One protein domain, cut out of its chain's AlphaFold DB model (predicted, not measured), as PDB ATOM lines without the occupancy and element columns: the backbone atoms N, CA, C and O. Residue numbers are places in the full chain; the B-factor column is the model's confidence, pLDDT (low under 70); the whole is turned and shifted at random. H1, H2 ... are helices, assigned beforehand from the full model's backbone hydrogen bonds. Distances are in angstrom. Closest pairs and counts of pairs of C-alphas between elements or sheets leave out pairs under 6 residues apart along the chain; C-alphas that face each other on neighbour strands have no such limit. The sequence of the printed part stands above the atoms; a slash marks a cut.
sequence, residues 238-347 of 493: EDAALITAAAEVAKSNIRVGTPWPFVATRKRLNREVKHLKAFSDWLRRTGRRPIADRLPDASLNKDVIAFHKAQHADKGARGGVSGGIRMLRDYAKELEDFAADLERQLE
ATOM      1  N   GLU A 238     213.863 255.520 243.722       77.69
ATOM      2  CA  GLU A 238     215.273 255.539 243.300       77.69
ATOM      3  C   GLU A 238     216.088 254.444 244.016       77.69
ATOM      4  O   GLU A 238     216.808 253.668 243.386       77.69
ATOM      5  N   ASP A 239     215.900 254.307 245.335       85.31
ATOM      6  CA  ASP A 239     216.510 253.233 246.124       85.31
ATOM      7  C   ASP A 239     215.982 251.855 245.701       85.31
ATOM      8  O   ASP A 239     216.749 250.899 245.643       85.31
ATOM      9  N   ALA A 240     214.690 251.724 245.388       84.00
ATOM     10  CA  ALA A 240     214.083 250.463 244.967       84.00
ATOM     11  C   ALA A 240     214.699 249.944 243.658       84.00
ATOM     12  O   ALA A 240     215.031 248.759 243.566       84.00
ATOM     13  N   ALA A 241     214.910 250.833 242.682       84.38
ATOM     14  CA  ALA A 241     215.605 250.518 241.439       84.38
ATOM     15  C   ALA A 241     217.066 250.111 241.707       84.38
ATOM     16  O   ALA A 241     217.485 249.030 241.288       84.38
ATOM     17  N   LEU A 242     217.811 250.910 242.483       85.94
ATOM     18  CA  LEU A 242     219.212 250.642 242.829       85.94
ATOM     19  C   LEU A 242     219.399 249.309 243.580       85.94
ATOM     20  O   LEU A 242     220.281 248.521 243.241       85.94
ATOM     21  N   ILE A 243     218.554 249.030 244.578       87.69
ATOM     22  CA  ILE A 243     218.576 247.781 245.357       87.69
ATOM     23  C   ILE A 243     218.270 246.577 244.460       87.69
ATOM     24  O   ILE A 243     218.877 245.521 244.641       87.69
ATOM     25  N   THR A 244     217.359 246.723 243.495       88.00
ATOM     26  CA  THR A 244     216.979 245.643 242.573       88.00
ATOM     27  C   THR A 244     218.083 245.369 241.551       88.00
ATOM     28  O   THR A 244     218.494 244.221 241.408       88.00
ATOM     29  N   ALA A 245     218.643 246.403 240.917       81.31
ATOM     30  CA  ALA A 245     219.735 246.257 239.953       81.31
ATOM     31  C   ALA A 245     220.990 245.630 240.593       81.31
ATOM     32  O   ALA A 245     221.513 244.632 240.094       81.31
ATOM     33  N   ALA A 246     221.403 246.127 241.765       84.81
ATOM     34  CA  ALA A 246     222.503 245.538 242.530       84.81
ATOM     35  C   ALA A 246     222.213 244.087 242.963       84.81
ATOM     36  O   ALA A 246     223.132 243.274 243.070       84.81
ATOM     37  N   ALA A 247     220.944 243.735 243.205       88.31
ATOM     38  CA  ALA A 247     220.555 242.366 243.515       88.31
ATOM     39  C   ALA A 247     220.597 241.440 242.289       88.31
ATOM     40  O   ALA A 247     220.996 240.289 242.453       88.31
ATOM     41  N   GLU A 248     220.245 241.889 241.081       85.62
ATOM     42  CA  GLU A 248     220.418 241.069 239.869       85.62
ATOM     43  C   GLU A 248     221.895 240.852 239.524       85.62
ATOM     44  O   GLU A 248     222.281 239.714 239.252       85.62
ATOM     45  N   VAL A 249     222.759 241.866 239.664       79.56
ATOM     46  CA  VAL A 249     224.215 241.667 239.506       79.56
ATOM     47  C   VAL A 249     224.767 240.722 240.577       79.56
ATOM     48  O   VAL A 249     225.484 239.780 240.244       79.56
ATOM     49  N   ALA A 250     224.334 240.834 241.839       83.81
ATOM     50  CA  ALA A 250     224.674 239.845 242.867       83.81
ATOM     51  C   ALA A 250     224.222 238.420 242.493       83.81
ATOM     52  O   ALA A 250     224.941 237.452 242.739       83.81
ATOM     53  N   LYS A 251     223.029 238.267 241.899       84.81
ATOM     54  CA  LYS A 251     222.507 236.971 241.432       84.81
ATOM     55  C   LYS A 251     223.299 236.427 240.243       84.81
ATOM     56  O   LYS A 251     223.470 235.210 240.192       84.81
ATOM     57  N   SER A 252     223.776 237.287 239.339       76.44
ATOM     58  CA  SER A 252     224.697 236.926 238.251       76.44
ATOM     59  C   SER A 252     226.027 236.435 238.821       76.44
ATOM     60  O   SER A 252     226.385 235.275 238.635       76.44
ATOM     61  N   ASN A 253     226.675 237.250 239.656       76.25
ATOM     62  CA  ASN A 253     227.961 236.950 240.289       76.25
ATOM     63  C   ASN A 253     227.919 235.660 241.143       76.25
ATOM     64  O   ASN A 253     228.900 234.924 241.193       76.25
ATOM     65  N   ILE A 254     226.778 235.321 241.765       82.19
ATOM     66  CA  ILE A 254     226.563 234.020 242.436       82.19
ATOM     67  C   ILE A 254     226.441 232.850 241.441       82.19
ATOM     68  O   ILE A 254     226.909 231.758 241.756       82.19
ATOM     69  N   ARG A 255     225.821 233.037 240.265       77.75
ATOM     70  CA  ARG A 255     225.694 231.992 239.227       77.75
ATOM     71  C   ARG A 255     227.038 231.667 238.573       77.75
ATOM     72  O   ARG A 255     227.357 230.495 238.435       77.75
ATOM     73  N   VAL A 256     227.825 232.684 238.213       72.62
ATOM     74  CA  VAL A 256     229.115 232.516 237.505       72.62
ATOM     75  C   VAL A 256     230.302 232.202 238.433       72.62
ATOM     76  O   VAL A 256     231.454 232.261 238.019       72.62
ATOM     77  N   GLY A 257     230.048 231.881 239.707       76.12
ATOM     78  CA  GLY A 257     231.084 231.467 240.660       76.12
ATOM     79  C   GLY A 257     231.977 232.588 241.211       76.12
ATOM     80  O   GLY A 257     232.877 232.302 241.999       76.12
ATOM     81  N   THR A 258     231.714 233.858 240.881       80.75
ATOM     82  CA  THR A 258     232.489 235.031 241.336       80.75
ATOM     83  C   THR A 258     231.698 235.954 242.290       80.75
ATOM     84  O   THR A 258     231.656 237.167 242.068       80.75
ATOM     85  N   PRO A 259     231.027 235.454 243.351       84.06
ATOM     86  CA  PRO A 259     230.173 236.293 244.183       84.06
ATOM     87  C   PRO A 259     230.975 237.254 245.062       84.06
ATOM     88  O   PRO A 259     232.047 236.919 245.574       84.06
ATOM     89  N   TRP A 260     230.398 238.423 245.348       77.25
ATOM     90  CA  TRP A 260     231.006 239.395 246.255       77.25
ATOM     91  C   TRP A 260     231.345 238.759 247.624       77.25
ATOM     92  O   TRP A 260     230.497 238.051 248.184       77.25
ATOM     93  N   PRO A 261     232.518 239.033 248.245       71.00
ATOM     94  CA  PRO A 261     233.031 238.290 249.418       71.00
ATOM     95  C   PRO A 261     232.169 238.304 250.696       71.00
ATOM     96  O   PRO A 261     232.523 237.703 251.719       71.00
ATOM     97  N   PHE A 262     231.062 239.038 250.683       72.50
ATOM     98  CA  PHE A 262     230.088 239.209 251.757       72.50
ATOM     99  C   PHE A 262     228.642 238.948 251.288       72.50
ATOM    100  O   PHE A 262     227.746 238.992 252.119       72.50
ATOM    101  N   VAL A 263     228.410 238.588 250.020       81.62
ATOM    102  CA  VAL A 263     227.100 238.191 249.465       81.62
ATOM    103  C   VAL A 263     227.203 236.829 248.754       81.62
ATOM    104  O   VAL A 263     226.567 236.572 247.744       81.62
ATOM    105  N   ALA A 264     227.998 235.916 249.320       77.00
ATOM    106  CA  ALA A 264     228.324 234.612 248.727       77.00
ATOM    107  C   ALA A 264     227.138 233.649 248.485       77.00
ATOM    108  O   ALA A 264     227.327 232.614 247.862       77.00
ATOM    109  N   THR A 265     225.928 233.923 248.992       85.62
ATOM    110  CA  THR A 265     224.777 233.014 248.835       85.62
ATOM    111  C   THR A 265     223.456 233.758 248.648       85.62
ATOM    112  O   THR A 265     223.222 234.805 249.257       85.62
ATOM    113  N   ARG A 266     222.531 233.158 247.883       84.06
ATOM    114  CA  ARG A 266     221.168 233.675 247.629       84.06
ATOM    115  C   ARG A 266     220.411 233.998 248.931       84.06
ATOM    116  O   ARG A 266     219.800 235.053 249.057       84.06
ATOM    117  N   LYS A 267     220.526 233.131 249.949       86.62
ATOM    118  CA  LYS A 267     219.916 233.325 251.282       86.62
ATOM    119  C   LYS A 267     220.505 234.514 252.048       86.62
ATOM    120  O   LYS A 267     219.815 235.095 252.886       86.62
ATOM    121  N   ARG A 268     221.761 234.887 251.779       83.94
ATOM    122  CA  ARG A 268     222.361 236.107 252.327       83.94
ATOM    123  C   ARG A 268     221.940 237.338 251.533       83.94
ATOM    124  O   ARG A 268     221.491 238.287 252.161       83.94
ATOM    125  N   LEU A 269     221.985 237.293 250.200       87.12
ATOM    126  CA  LEU A 269     221.499 238.378 249.340       87.12
ATOM    127  C   LEU A 269     220.087 238.830 249.733       87.12
ATOM    128  O   LEU A 269     219.884 239.996 250.053       87.12
ATOM    129  N   ASN A 270     219.134 237.895 249.799       88.31
ATOM    130  CA  ASN A 270     217.741 238.206 250.131       88.31
ATOM    131  C   ASN A 270     217.603 238.883 251.512       88.31
ATOM    132  O   ASN A 270     216.708 239.701 251.713       88.31
ATOM    133  N   ARG A 271     218.501 238.581 252.463       87.38
ATOM    134  CA  ARG A 271     218.550 239.233 253.779       87.38
ATOM    135  C   ARG A 271     219.071 240.667 253.685       87.38
ATOM    136  O   ARG A 271     218.428 241.563 254.220       87.38
ATOM    137  N   GLU A 272     220.199 240.887 253.009       85.88
ATOM    138  CA  GLU A 272     220.767 242.233 252.841       85.88
ATOM    139  C   GLU A 272     219.789 243.139 252.054       85.88
ATOM    140  O   GLU A 272     219.549 244.276 252.455       85.88
ATOM    141  N   VAL A 273     219.120 242.611 251.016       88.69
ATOM    142  CA  VAL A 273     218.040 243.292 250.268       88.69
ATOM    143  C   VAL A 273     216.855 243.650 251.173       88.69
ATOM    144  O   VAL A 273     216.377 244.782 251.133       88.69
ATOM    145  N   LYS A 274     216.397 242.731 252.036       89.00
ATOM    146  CA  LYS A 274     215.311 243.006 252.994       89.00
ATOM    147  C   LYS A 274     215.690 244.099 253.999       89.00
ATOM    148  O   LYS A 274     214.866 244.959 254.299       89.00
ATOM    149  N   HIS A 275     216.938 244.109 254.473       86.81
ATOM    150  CA  HIS A 275     217.446 245.173 255.343       86.81
ATOM    151  C   HIS A 275     217.538 246.525 254.608       86.81
ATOM    152  O   HIS A 275     217.176 247.546 255.184       86.81
ATOM    153  N   LEU A 276     217.960 246.539 253.337       89.19
ATOM    154  CA  LEU A 276     218.007 247.750 252.507       89.19
ATOM    155  C   LEU A 276     216.614 248.340 252.239       89.19
ATOM    156  O   LEU A 276     216.432 249.542 252.425       89.19
ATOM    157  N   LYS A 277     215.619 247.508 251.881       88.94
ATOM    158  CA  LYS A 277     214.214 247.944 251.738       88.94
ATOM    159  C   LYS A 277     213.715 248.620 253.025       88.94
ATOM    160  O   LYS A 277     213.163 249.715 252.970       88.94
ATOM    161  N   ALA A 278     213.951 247.989 254.181       87.00
ATOM    162  CA  ALA A 278     213.542 248.510 255.487       87.00
ATOM    163  C   ALA A 278     214.278 249.807 255.884       87.00
ATOM    164  O   ALA A 278     213.678 250.697 256.485       87.00
ATOM    165  N   PHE A 279     215.561 249.937 255.527       87.75
ATOM    166  CA  PHE A 279     216.354 251.142 255.782       87.75
ATOM    167  C   PHE A 279     215.908 252.328 254.918       87.75
ATOM    168  O   PHE A 279     215.708 253.411 255.456       87.75
ATOM    169  N   SER A 280     215.680 252.127 253.615       89.00
ATOM    170  CA  SER A 280     215.162 253.174 252.718       89.00
ATOM    171  C   SER A 280     213.771 253.659 253.151       89.00
ATOM    172  O   SER A 280     213.529 254.860 253.260       89.00
ATOM    173  N   ASP A 281     212.877 252.735 253.522       87.38
ATOM    174  CA  ASP A 281     211.553 253.067 254.060       87.38
ATOM    175  C   ASP A 281     211.648 253.870 255.381       87.38
ATOM    176  O   ASP A 281     210.874 254.800 255.605       87.38
ATOM    177  N   TRP A 282     212.644 253.599 256.239       89.12
ATOM    178  CA  TRP A 282     212.930 254.415 257.431       89.12
ATOM    179  C   TRP A 282     213.560 255.783 257.120       89.12
ATOM    180  O   TRP A 282     213.167 256.775 257.739       89.12
ATOM    181  N   LEU A 283     214.493 255.877 256.164       88.31
ATOM    182  CA  LEU A 283     215.051 257.161 255.711       88.31
ATOM    183  C   LEU A 283     213.915 258.079 255.253       88.31
ATOM    184  O   LEU A 283     213.768 259.189 255.758       88.31
ATOM    185  N   ARG A 284     213.036 257.553 254.394       87.25
ATOM    186  CA  ARG A 284     211.850 258.245 253.889       87.25
ATOM    187  C   ARG A 284     210.879 258.647 255.008       87.25
ATOM    188  O   ARG A 284     210.485 259.807 255.060       87.25
ATOM    189  N   ARG A 285     210.544 257.745 255.949       84.81
ATOM    190  CA  ARG A 285     209.715 258.081 257.135       84.81
ATOM    191  C   ARG A 285     210.328 259.171 258.020       84.81
ATOM    192  O   ARG A 285     209.590 259.864 258.706       84.81
ATOM    193  N   THR A 286     211.654 259.307 258.035       84.75
ATOM    194  CA  THR A 286     212.370 260.305 258.850       84.75
ATOM    195  C   THR A 286     212.798 261.550 258.063       84.75
ATOM    196  O   THR A 286     213.609 262.326 258.564       84.75
ATOM    197  N   GLY A 287     212.270 261.753 256.848       83.62
ATOM    198  CA  GLY A 287     212.557 262.927 256.012       83.62
ATOM    199  C   GLY A 287     214.002 263.009 255.503       83.62
ATOM    200  O   GLY A 287     214.469 264.085 255.137       83.62
ATOM    201  N   ARG A 288     214.745 261.896 255.511       84.62
ATOM    202  CA  ARG A 288     216.158 261.842 255.106       84.62
ATOM    203  C   ARG A 288     216.285 261.548 253.611       84.62
ATOM    204  O   ARG A 288     215.530 260.747 253.065       84.62
ATOM    205  N   ARG A 289     217.290 262.161 252.973       82.69
ATOM    206  CA  ARG A 289     217.647 261.920 251.560       82.69
ATOM    207  C   ARG A 289     217.908 260.420 251.287       82.69
ATOM    208  O   ARG A 289     218.462 259.769 252.183       82.69
ATOM    209  N   PRO A 290     217.568 259.902 250.084       84.88
ATOM    210  CA  PRO A 290     217.713 258.489 249.708       84.88
ATOM    211  C   PRO A 290     219.135 257.918 249.832       84.88
ATOM    212  O   PRO A 290     220.119 258.646 249.984       84.88
ATOM    213  N   ILE A 291     219.244 256.591 249.726       84.94
ATOM    214  CA  ILE A 291     220.523 255.865 249.714       84.94
ATOM    215  C   ILE A 291     221.294 256.161 248.422       84.94
ATOM    216  O   ILE A 291     222.482 256.472 248.491       84.94
ATOM    217  N   ALA A 292     220.632 256.082 247.262       77.25
ATOM    218  CA  ALA A 292     221.241 256.308 245.944       77.25
ATOM    219  C   ALA A 292     221.948 257.671 245.854       77.25
ATOM    220  O   ALA A 292     223.073 257.790 245.371       77.25
ATOM    221  N   ASP A 293     221.291 258.671 246.426       76.62
ATOM    222  CA  ASP A 293     221.632 260.090 246.432       76.62
ATOM    223  C   ASP A 293     222.875 260.425 247.296       76.62
ATOM    224  O   ASP A 293     223.458 261.507 247.193       76.62
ATOM    225  N   ARG A 294     223.274 259.500 248.188       79.25
ATOM    226  CA  ARG A 294     224.310 259.684 249.231       79.25
ATOM    227  C   ARG A 294     225.198 258.449 249.434       79.25
ATOM    228  O   ARG A 294     225.855 258.304 250.464       79.25
ATOM    229  N   LEU A 295     225.242 257.546 248.459       76.12
ATOM    230  CA  LEU A 295     225.996 256.294 248.533       76.12
ATOM    231  C   LEU A 295     227.506 256.460 248.847       76.12
ATOM    232  O   LEU A 295     227.993 255.724 249.718       76.12
ATOM    233  N   PRO A 296     228.257 257.410 248.240       69.44
ATOM    234  CA  PRO A 296     229.661 257.648 248.595       69.44
ATOM    235  C   PRO A 296     229.838 258.412 249.920       69.44
ATOM    236  O   PRO A 296     230.910 258.351 250.522       69.44
ATOM    237  N   ASP A 297     228.807 259.100 250.420       73.88
ATOM    238  CA  ASP A 297     228.936 259.970 251.586       73.88
ATOM    239  C   ASP A 297     229.252 259.201 252.878       73.88
ATOM    240  O   ASP A 297     228.544 258.276 253.297       73.88
ATOM    241  N   ALA A 298     230.195 259.739 253.655       71.25
ATOM    242  CA  ALA A 298     230.344 259.390 255.069       71.25
ATOM    243  C   ALA A 298     229.100 259.765 255.911       71.25
ATOM    244  O   ALA A 298     228.896 259.214 256.995       71.25
ATOM    245  N   SER A 299     228.252 260.676 255.415       74.12
ATOM    246  CA  SER A 299     226.993 261.088 256.046       74.12
ATOM    247  C   SER A 299     225.995 259.922 256.166       74.12
ATOM    248  O   SER A 299     225.380 259.759 257.218       74.12
ATOM    249  N   LEU A 300     225.920 259.041 255.160       79.75
ATOM    250  CA  LEU A 300     225.056 257.852 255.144       79.75
ATOM    251  C   LEU A 300     225.400 256.855 256.267       79.75
ATOM    252  O   LEU A 300     224.519 256.219 256.845       79.75
ATOM    253  N   ASN A 301     226.679 256.763 256.650       79.50
ATOM    254  CA  ASN A 301     227.114 255.894 257.748       79.50
ATOM    255  C   ASN A 301     226.563 256.370 259.113       79.50
ATOM    256  O   ASN A 301     226.334 255.548 259.999       79.50
ATOM    257  N   LYS A 302     226.304 257.680 259.284       81.50
ATOM    258  CA  LYS A 302     225.642 258.225 260.487       81.50
ATOM    259  C   LYS A 302     224.173 257.798 260.550       81.50
ATOM    260  O   LYS A 302     223.686 257.450 261.623       81.50
ATOM    261  N   ASP A 303     223.495 257.762 259.403       83.12
ATOM    262  CA  ASP A 303     222.097 257.334 259.312       83.12
ATOM    263  C   ASP A 303     221.928 255.833 259.579       83.12
ATOM    264  O   ASP A 303     220.983 255.449 260.259       83.12
ATOM    265  N   VAL A 304     222.879 254.985 259.165       82.19
ATOM    266  CA  VAL A 304     222.899 253.554 259.541       82.19
ATOM    267  C   VAL A 304     223.020 253.369 261.065       82.19
ATOM    268  O   VAL A 304     222.355 252.508 261.642       82.19
ATOM    269  N   ILE A 305     223.815 254.200 261.749       79.62
ATOM    270  CA  ILE A 305     223.919 254.180 263.221       79.62
ATOM    271  C   ILE A 305     222.607 254.652 263.870       79.62
ATOM    272  O   ILE A 305     222.160 254.058 264.853       79.62
ATOM    273  N   ALA A 306     221.969 255.692 263.328       83.88
ATOM    274  CA  ALA A 306     220.677 256.182 263.812       83.88
ATOM    275  C   ALA A 306     219.544 255.157 263.599       83.88
ATOM    276  O   ALA A 306     218.749 254.932 264.510       83.88
ATOM    277  N   PHE A 307     219.526 254.470 262.455       83.88
ATOM    278  CA  PHE A 307     218.605 253.371 262.163       83.88
ATOM    279  C   PHE A 307     218.764 252.211 263.148       83.88
ATOM    280  O   PHE A 307     217.773 251.742 263.702       83.88
ATOM    281  N   HIS A 308     219.997 251.787 263.443       81.06
ATOM    282  CA  HIS A 308     220.214 250.741 264.444       81.06
ATOM    283  C   HIS A 308     219.792 251.174 265.853       81.06
ATOM    284  O   HIS A 308     219.201 250.371 266.569       81.06
ATOM    285  N   LYS A 309     219.979 252.444 266.240       80.81
ATOM    286  CA  LYS A 309     219.412 252.967 267.497       80.81
ATOM    287  C   LYS A 309     217.878 252.894 267.514       80.81
ATOM    288  O   LYS A 309     217.321 252.460 268.518       80.81
ATOM    289  N   ALA A 310     217.203 253.229 266.412       77.88
ATOM    290  CA  ALA A 310     215.747 253.091 266.294       77.88
ATOM    291  C   ALA A 310     215.285 251.615 266.368       77.88
ATOM    292  O   ALA A 310     214.370 251.293 267.121       77.88
ATOM    293  N   GLN A 311     215.975 250.697 265.681       71.75
ATOM    294  CA  GLN A 311     215.723 249.246 265.749       71.75
ATOM    295  C   GLN A 311     216.051 248.597 267.105       71.75
ATOM    296  O   GLN A 311     215.709 247.438 267.329       71.75
ATOM    297  N   HIS A 312     216.741 249.292 268.012       54.78
ATOM    298  CA  HIS A 312     216.925 248.821 269.385       54.78
ATOM    299  C   HIS A 312     215.783 249.243 270.321       54.78
ATOM    300  O   HIS A 312     215.616 248.614 271.365       54.78
ATOM    301  N   ALA A 313     214.974 250.239 269.939       54.25
ATOM    302  CA  ALA A 313     213.725 250.570 270.625       54.25
ATOM    303  C   ALA A 313     212.567 249.660 270.168       54.25
ATOM    304  O   ALA A 313     211.825 249.141 271.002       54.25
ATOM    305  N   ASP A 314     212.447 249.417 268.857       52.31
ATOM    306  CA  ASP A 314     211.410 248.554 268.278       52.31
ATOM    307  C   ASP A 314     211.905 247.106 268.084       52.31
ATOM    308  O   ASP A 314     212.826 246.822 267.317       52.31
ATOM    309  N   LYS A 315     211.291 246.159 268.800       48.84
ATOM    310  CA  LYS A 315     211.840 244.813 269.054       48.84
ATOM    311  C   LYS A 315     211.845 243.872 267.834       48.84
ATOM    312  O   LYS A 315     212.393 242.772 267.947       48.84
ATOM    313  N   GLY A 316     211.265 244.267 266.698       43.59
ATOM    314  CA  GLY A 316     210.959 243.373 265.571       43.59
ATOM    315  C   GLY A 316     212.102 243.002 264.610       43.59
ATOM    316  O   GLY A 316     212.034 241.947 263.983       43.59
ATOM    317  N   ALA A 317     213.154 243.821 264.456       44.56
ATOM    318  CA  ALA A 317     214.055 243.720 263.290       44.56
ATOM    319  C   ALA A 317     215.565 243.732 263.621       44.56
ATOM    320  O   ALA A 317     216.288 244.669 263.294       44.56
ATOM    321  N   ARG A 318     216.091 242.652 264.219       49.91
ATOM    322  CA  ARG A 318     217.537 242.518 264.513       49.91
ATOM    323  C   ARG A 318     218.354 242.133 263.268       49.91
ATOM    324  O   ARG A 318     218.714 240.969 263.093       49.91
ATOM    325  N   GLY A 319     218.663 243.105 262.407       58.34
ATOM    326  CA  GLY A 319     219.382 242.877 261.147       58.34
ATOM    327  C   GLY A 319     220.313 244.022 260.740       58.34
ATOM    328  O   GLY A 319     219.873 245.153 260.587       58.34
ATOM    329  N   GLY A 320     221.604 243.729 260.534       71.56
ATOM    330  CA  GLY A 320     222.607 244.723 260.130       71.56
ATOM    331  C   GLY A 320     222.428 245.212 258.688       71.56
ATOM    332  O   GLY A 320     222.412 244.396 257.770       71.56
ATOM    333  N   VAL A 321     222.354 246.530 258.480       82.81
ATOM    334  CA  VAL A 321     222.199 247.164 257.148       82.81
ATOM    335  C   VAL A 321     223.537 247.322 256.413       82.81
ATOM    336  O   VAL A 321     223.582 247.375 255.184       82.81
ATOM    337  N   SER A 322     224.650 247.342 257.148       81.25
ATOM    338  CA  SER A 322     225.992 247.615 256.616       81.25
ATOM    339  C   SER A 322     226.479 246.623 255.550       81.25
ATOM    340  O   SER A 322     227.347 246.977 254.756       81.25
ATOM    341  N   GLY A 323     225.946 245.394 255.516       78.19
ATOM    342  CA  GLY A 323     226.236 244.428 254.451       78.19
ATOM    343  C   GLY A 323     225.600 244.845 253.125       78.19
ATOM    344  O   GLY A 323     226.292 244.933 252.114       78.19
ATOM    345  N   GLY A 324     224.318 245.210 253.151       83.31
ATOM    346  CA  GLY A 324     223.612 245.798 252.015       83.31
ATOM    347  C   GLY A 324     224.198 247.133 251.538       83.31
ATOM    348  O   GLY A 324     224.393 247.316 250.344       83.31
ATOM    349  N   ILE A 325     224.560 248.058 252.432       85.19
ATOM    350  CA  ILE A 325     225.164 249.339 252.000       85.19
ATOM    351  C   ILE A 325     226.532 249.120 251.343       85.19
ATOM    352  O   ILE A 325     226.879 249.813 250.388       85.19
ATOM    353  N   ARG A 326     227.291 248.112 251.791       85.50
ATOM    354  CA  ARG A 326     228.496 247.676 251.083       85.50
ATOM    355  C   ARG A 326     228.171 247.065 249.715       85.50
ATOM    356  O   ARG A 326     228.874 247.360 248.763       85.50
ATOM    357  N   MET A 327     227.105 246.270 249.606       85.94
ATOM    358  CA  MET A 327     226.647 245.674 248.341       85.94
ATOM    359  C   MET A 327     226.399 246.742 247.274       85.94
ATOM    360  O   MET A 327     226.866 246.606 246.150       85.94
ATOM    361  N   LEU A 328     225.721 247.829 247.650       85.12
ATOM    362  CA  LEU A 328     225.458 248.944 246.743       85.12
ATOM    363  C   LEU A 328     226.742 249.700 246.359       85.12
ATOM    364  O   LEU A 328     226.878 250.094 245.208       85.12
ATOM    365  N   ARG A 329     227.693 249.878 247.290       86.56
ATOM    366  CA  ARG A 329     228.990 250.529 247.013       86.56
ATOM    367  C   ARG A 329     229.885 249.703 246.089       86.56
ATOM    368  O   ARG A 329     230.449 250.260 245.158       86.56
ATOM    369  N   ASP A 330     229.986 248.397 246.328       79.94
ATOM    370  CA  ASP A 330     230.802 247.509 245.497       79.94
ATOM    371  C   ASP A 330     230.166 247.372 244.083       79.94
ATOM    372  O   ASP A 330     230.891 247.431 243.094       79.94
ATOM    373  N   TYR A 331     228.824 247.367 243.958       81.19
ATOM    374  CA  TYR A 331     228.112 247.491 242.667       81.19
ATOM    375  C   TYR A 331     228.356 248.834 241.955       81.19
ATOM    376  O   TYR A 331     228.614 248.863 240.754       81.19
ATOM    377  N   ALA A 332     228.298 249.956 242.679       80.50
ATOM    378  CA  ALA A 332     228.572 251.273 242.103       80.50
ATOM    379  C   ALA A 332     230.009 251.375 241.567       80.50
ATOM    380  O   ALA A 332     230.215 251.965 240.511       80.50
ATOM    381  N   LYS A 333     230.979 250.734 242.236       81.44
ATOM    382  CA  LYS A 333     232.354 250.650 241.735       81.44
ATOM    383  C   LYS A 333     232.453 249.822 240.449       81.44
ATOM    384  O   LYS A 333     233.132 250.254 239.529       81.44
ATOM    385  N   GLU A 334     231.761 248.686 240.347       74.75
ATOM    386  CA  GLU A 334     231.738 247.886 239.106       74.75
ATOM    387  C   GLU A 334     231.170 248.683 237.911       74.75
ATOM    388  O   GLU A 334     231.657 248.539 236.792       74.75
ATOM    389  N   LEU A 335     230.206 249.583 238.147       74.44
ATOM    390  CA  LEU A 335     229.714 250.522 237.128       74.44
ATOM    391  C   LEU A 335     230.732 251.619 236.769       74.44
ATOM    392  O   LEU A 335     230.831 251.988 235.600       74.44
ATOM    393  N   GLU A 336     231.475 252.151 237.743       76.00
ATOM    394  CA  GLU A 336     232.529 253.155 237.514       76.00
ATOM    395  C   GLU A 336     233.734 252.557 236.767       76.00
ATOM    396  O   GLU A 336     234.222 253.163 235.813       76.00
ATOM    397  N   ASP A 337     234.164 251.344 237.137       72.81
ATOM    398  CA  ASP A 337     235.226 250.602 236.447       72.81
ATOM    399  C   ASP A 337     234.833 250.298 234.986       72.81
ATOM    400  O   ASP A 337     235.647 250.489 234.083       72.81
ATOM    401  N   PHE A 338     233.583 249.877 234.737       70.44
ATOM    402  CA  PHE A 338     233.067 249.626 233.383       70.44
ATOM    403  C   PHE A 338     232.938 250.907 232.546       70.44
ATOM    404  O   PHE A 338     233.315 250.912 231.377       70.44
ATOM    405  N   ALA A 339     232.446 252.005 233.132       70.19
ATOM    406  CA  ALA A 339     232.348 253.283 232.430       70.19
ATOM    407  C   ALA A 339     233.730 253.801 231.999       70.19
ATOM    408  O   ALA A 339     233.885 254.241 230.863       70.19
ATOM    409  N   ALA A 340     234.738 253.684 232.870       70.06
ATOM    410  CA  ALA A 340     236.113 254.051 232.548       70.06
ATOM    411  C   ALA A 340     236.742 253.142 231.476       70.06
ATOM    412  O   ALA A 340     237.578 253.603 230.702       70.06
ATOM    413  N   ASP A 341     236.363 251.862 231.412       68.44
ATOM    414  CA  ASP A 341     236.833 250.962 230.356       68.44
ATOM    415  C   ASP A 341     236.194 251.283 228.997       68.44
ATOM    416  O   ASP A 341     236.900 251.396 227.997       68.44
ATOM    417  N   LEU A 342     234.884 251.551 228.977       69.38
ATOM    418  CA  LEU A 342     234.167 251.995 227.780       69.38
ATOM    419  C   LEU A 342     234.692 253.344 227.257       69.38
ATOM    420  O   LEU A 342     234.792 253.539 226.047       69.38
ATOM    421  N   GLU A 343     235.052 254.279 228.145       72.81
ATOM    422  CA  GLU A 343     235.670 255.548 227.741       72.81
ATOM    423  C   GLU A 343     237.058 255.327 227.112       72.81
ATOM    424  O   GLU A 343     237.295 255.859 226.029       72.81
ATOM    425  N   ARG A 344     237.911 254.443 227.662       71.50
ATOM    426  CA  ARG A 344     239.179 254.058 227.002       71.50
ATOM    427  C   ARG A 344     238.960 253.422 225.634       71.50
ATOM    428  O   ARG A 344     239.649 253.793 224.693       71.50
ATOM    429  N   GLN A 345     238.012 252.493 225.505       62.28
ATOM    430  CA  GLN A 345     237.704 251.846 224.224       62.28
ATOM    431  C   GLN A 345     237.293 252.873 223.157       62.28
ATOM    432  O   GLN A 345     237.670 252.752 221.993       62.28
ATOM    433  N   LEU A 346     236.549 253.914 223.546       67.31
ATOM    434  CA  LEU A 346     236.148 255.006 222.655       67.31
ATOM    435  C   LEU A 346     237.293 255.976 222.308       67.31
ATOM    436  O   LEU A 346     237.176 256.681 221.308       67.31
ATOM    437  N   GLU A 347     238.372 256.010 223.094       71.12
ATOM    438  CA  GLU A 347     239.599 256.770 222.809       71.12
ATOM    439  C   GLU A 347     240.591 255.959 221.952       71.12
ATOM    440  O   GLU A 347     241.160 256.488 221.000       71.12
TER     441      GLU A 347
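This is residues 238 to 347 of the 493 residues of the protein "Core-binding (CB) domain-containing protein" of Bradyrhizobium yuanmingense (UniProt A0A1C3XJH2). Two helices, H1 and H2, stand side by side as a helical hairpin, and the long H4 crosses them on one side with its first half, while residues 335 to 347 of H4 stick out as a free arm. H3 crosses H2 on that same side of the hairpin, farther along H2, and a long stretch with no named element, residues 286 to 297, joins H2 to H3. The printed part has 110 residues with four named helices, H1, H2, H3 and H4 in that order, and no named strand: the class is all helix, and the helix packing is mostly crossed, only one of four touching pairs being at a shallow tilt. The whole is compact, with a radius of gyration of the C-alphas of 15.1 A, yet elongated in outline, spanning 53 by 28 by 20 A.

Start at H1, residues 238 to 255, and go on to H2, residues 266 to 285: this hairpin runs opposite ways at a shallow tilt of 8 degrees, and the two touch, closest at the C-alphas of Ile 243 and Val 273, 6.7 A apart. H2 is the hub, touching three helices. Look next at H3, residues 298 to 313, which touches H2 with residues 303 to 307 alone, about perpendicular at 88 degrees; the closest C-alphas are those of Phe 279 and Phe 307, 7.1 A apart. H4, residues 322 to 347, touches H2 with residues 323 to 325 alone, at 83 degrees, and the C-alphas of Glu 272 and Gly 324 come closest, at 4.6 A. With residues 327 to 331 alone H4 touches H1, about perpendicular at 82 degrees, closest at the C-alphas of Ala 246 and Tyr 331, 5.9 A apart. H3 and H4 are close but not clearly touching, with the closest C-alphas, those of Val 304 and Ser 322, 7.3 A apart; H1 and H3 are apart. In H1 and H4 every O i to N i+4 pair is within hydrogen-bond range; in H2 15 of 16 are, and in H3 9 of 12.

Find C-alpha 238 at (215.273, 255.539, 243.300); from there H1 runs 26.1 A to residue 255. H2 begins at C-alpha 266, at (221.168, 233.675, 247.629), and runs 28.6 A to residue 285. H3 covers 24.4 A from residue 298 to 313. H4, the longest, runs 37.6 A from residue 322 to C-alpha 347 at (239.599, 256.770, 222.809).

The two C-alphas farthest apart are those of Lys 315 and Glu 347, at 55.2 A. Without the free residues 335 to 347, the body spans 40 by 27 by 20 A. The printed part has no cut; the link from H2 to H3 is long, and the other two are short. The mean pLDDT of the printed part is 78.5, and it is under 70 at residue 296, residues 312 to 319, residues 341 to 342 and residues 345 to 346.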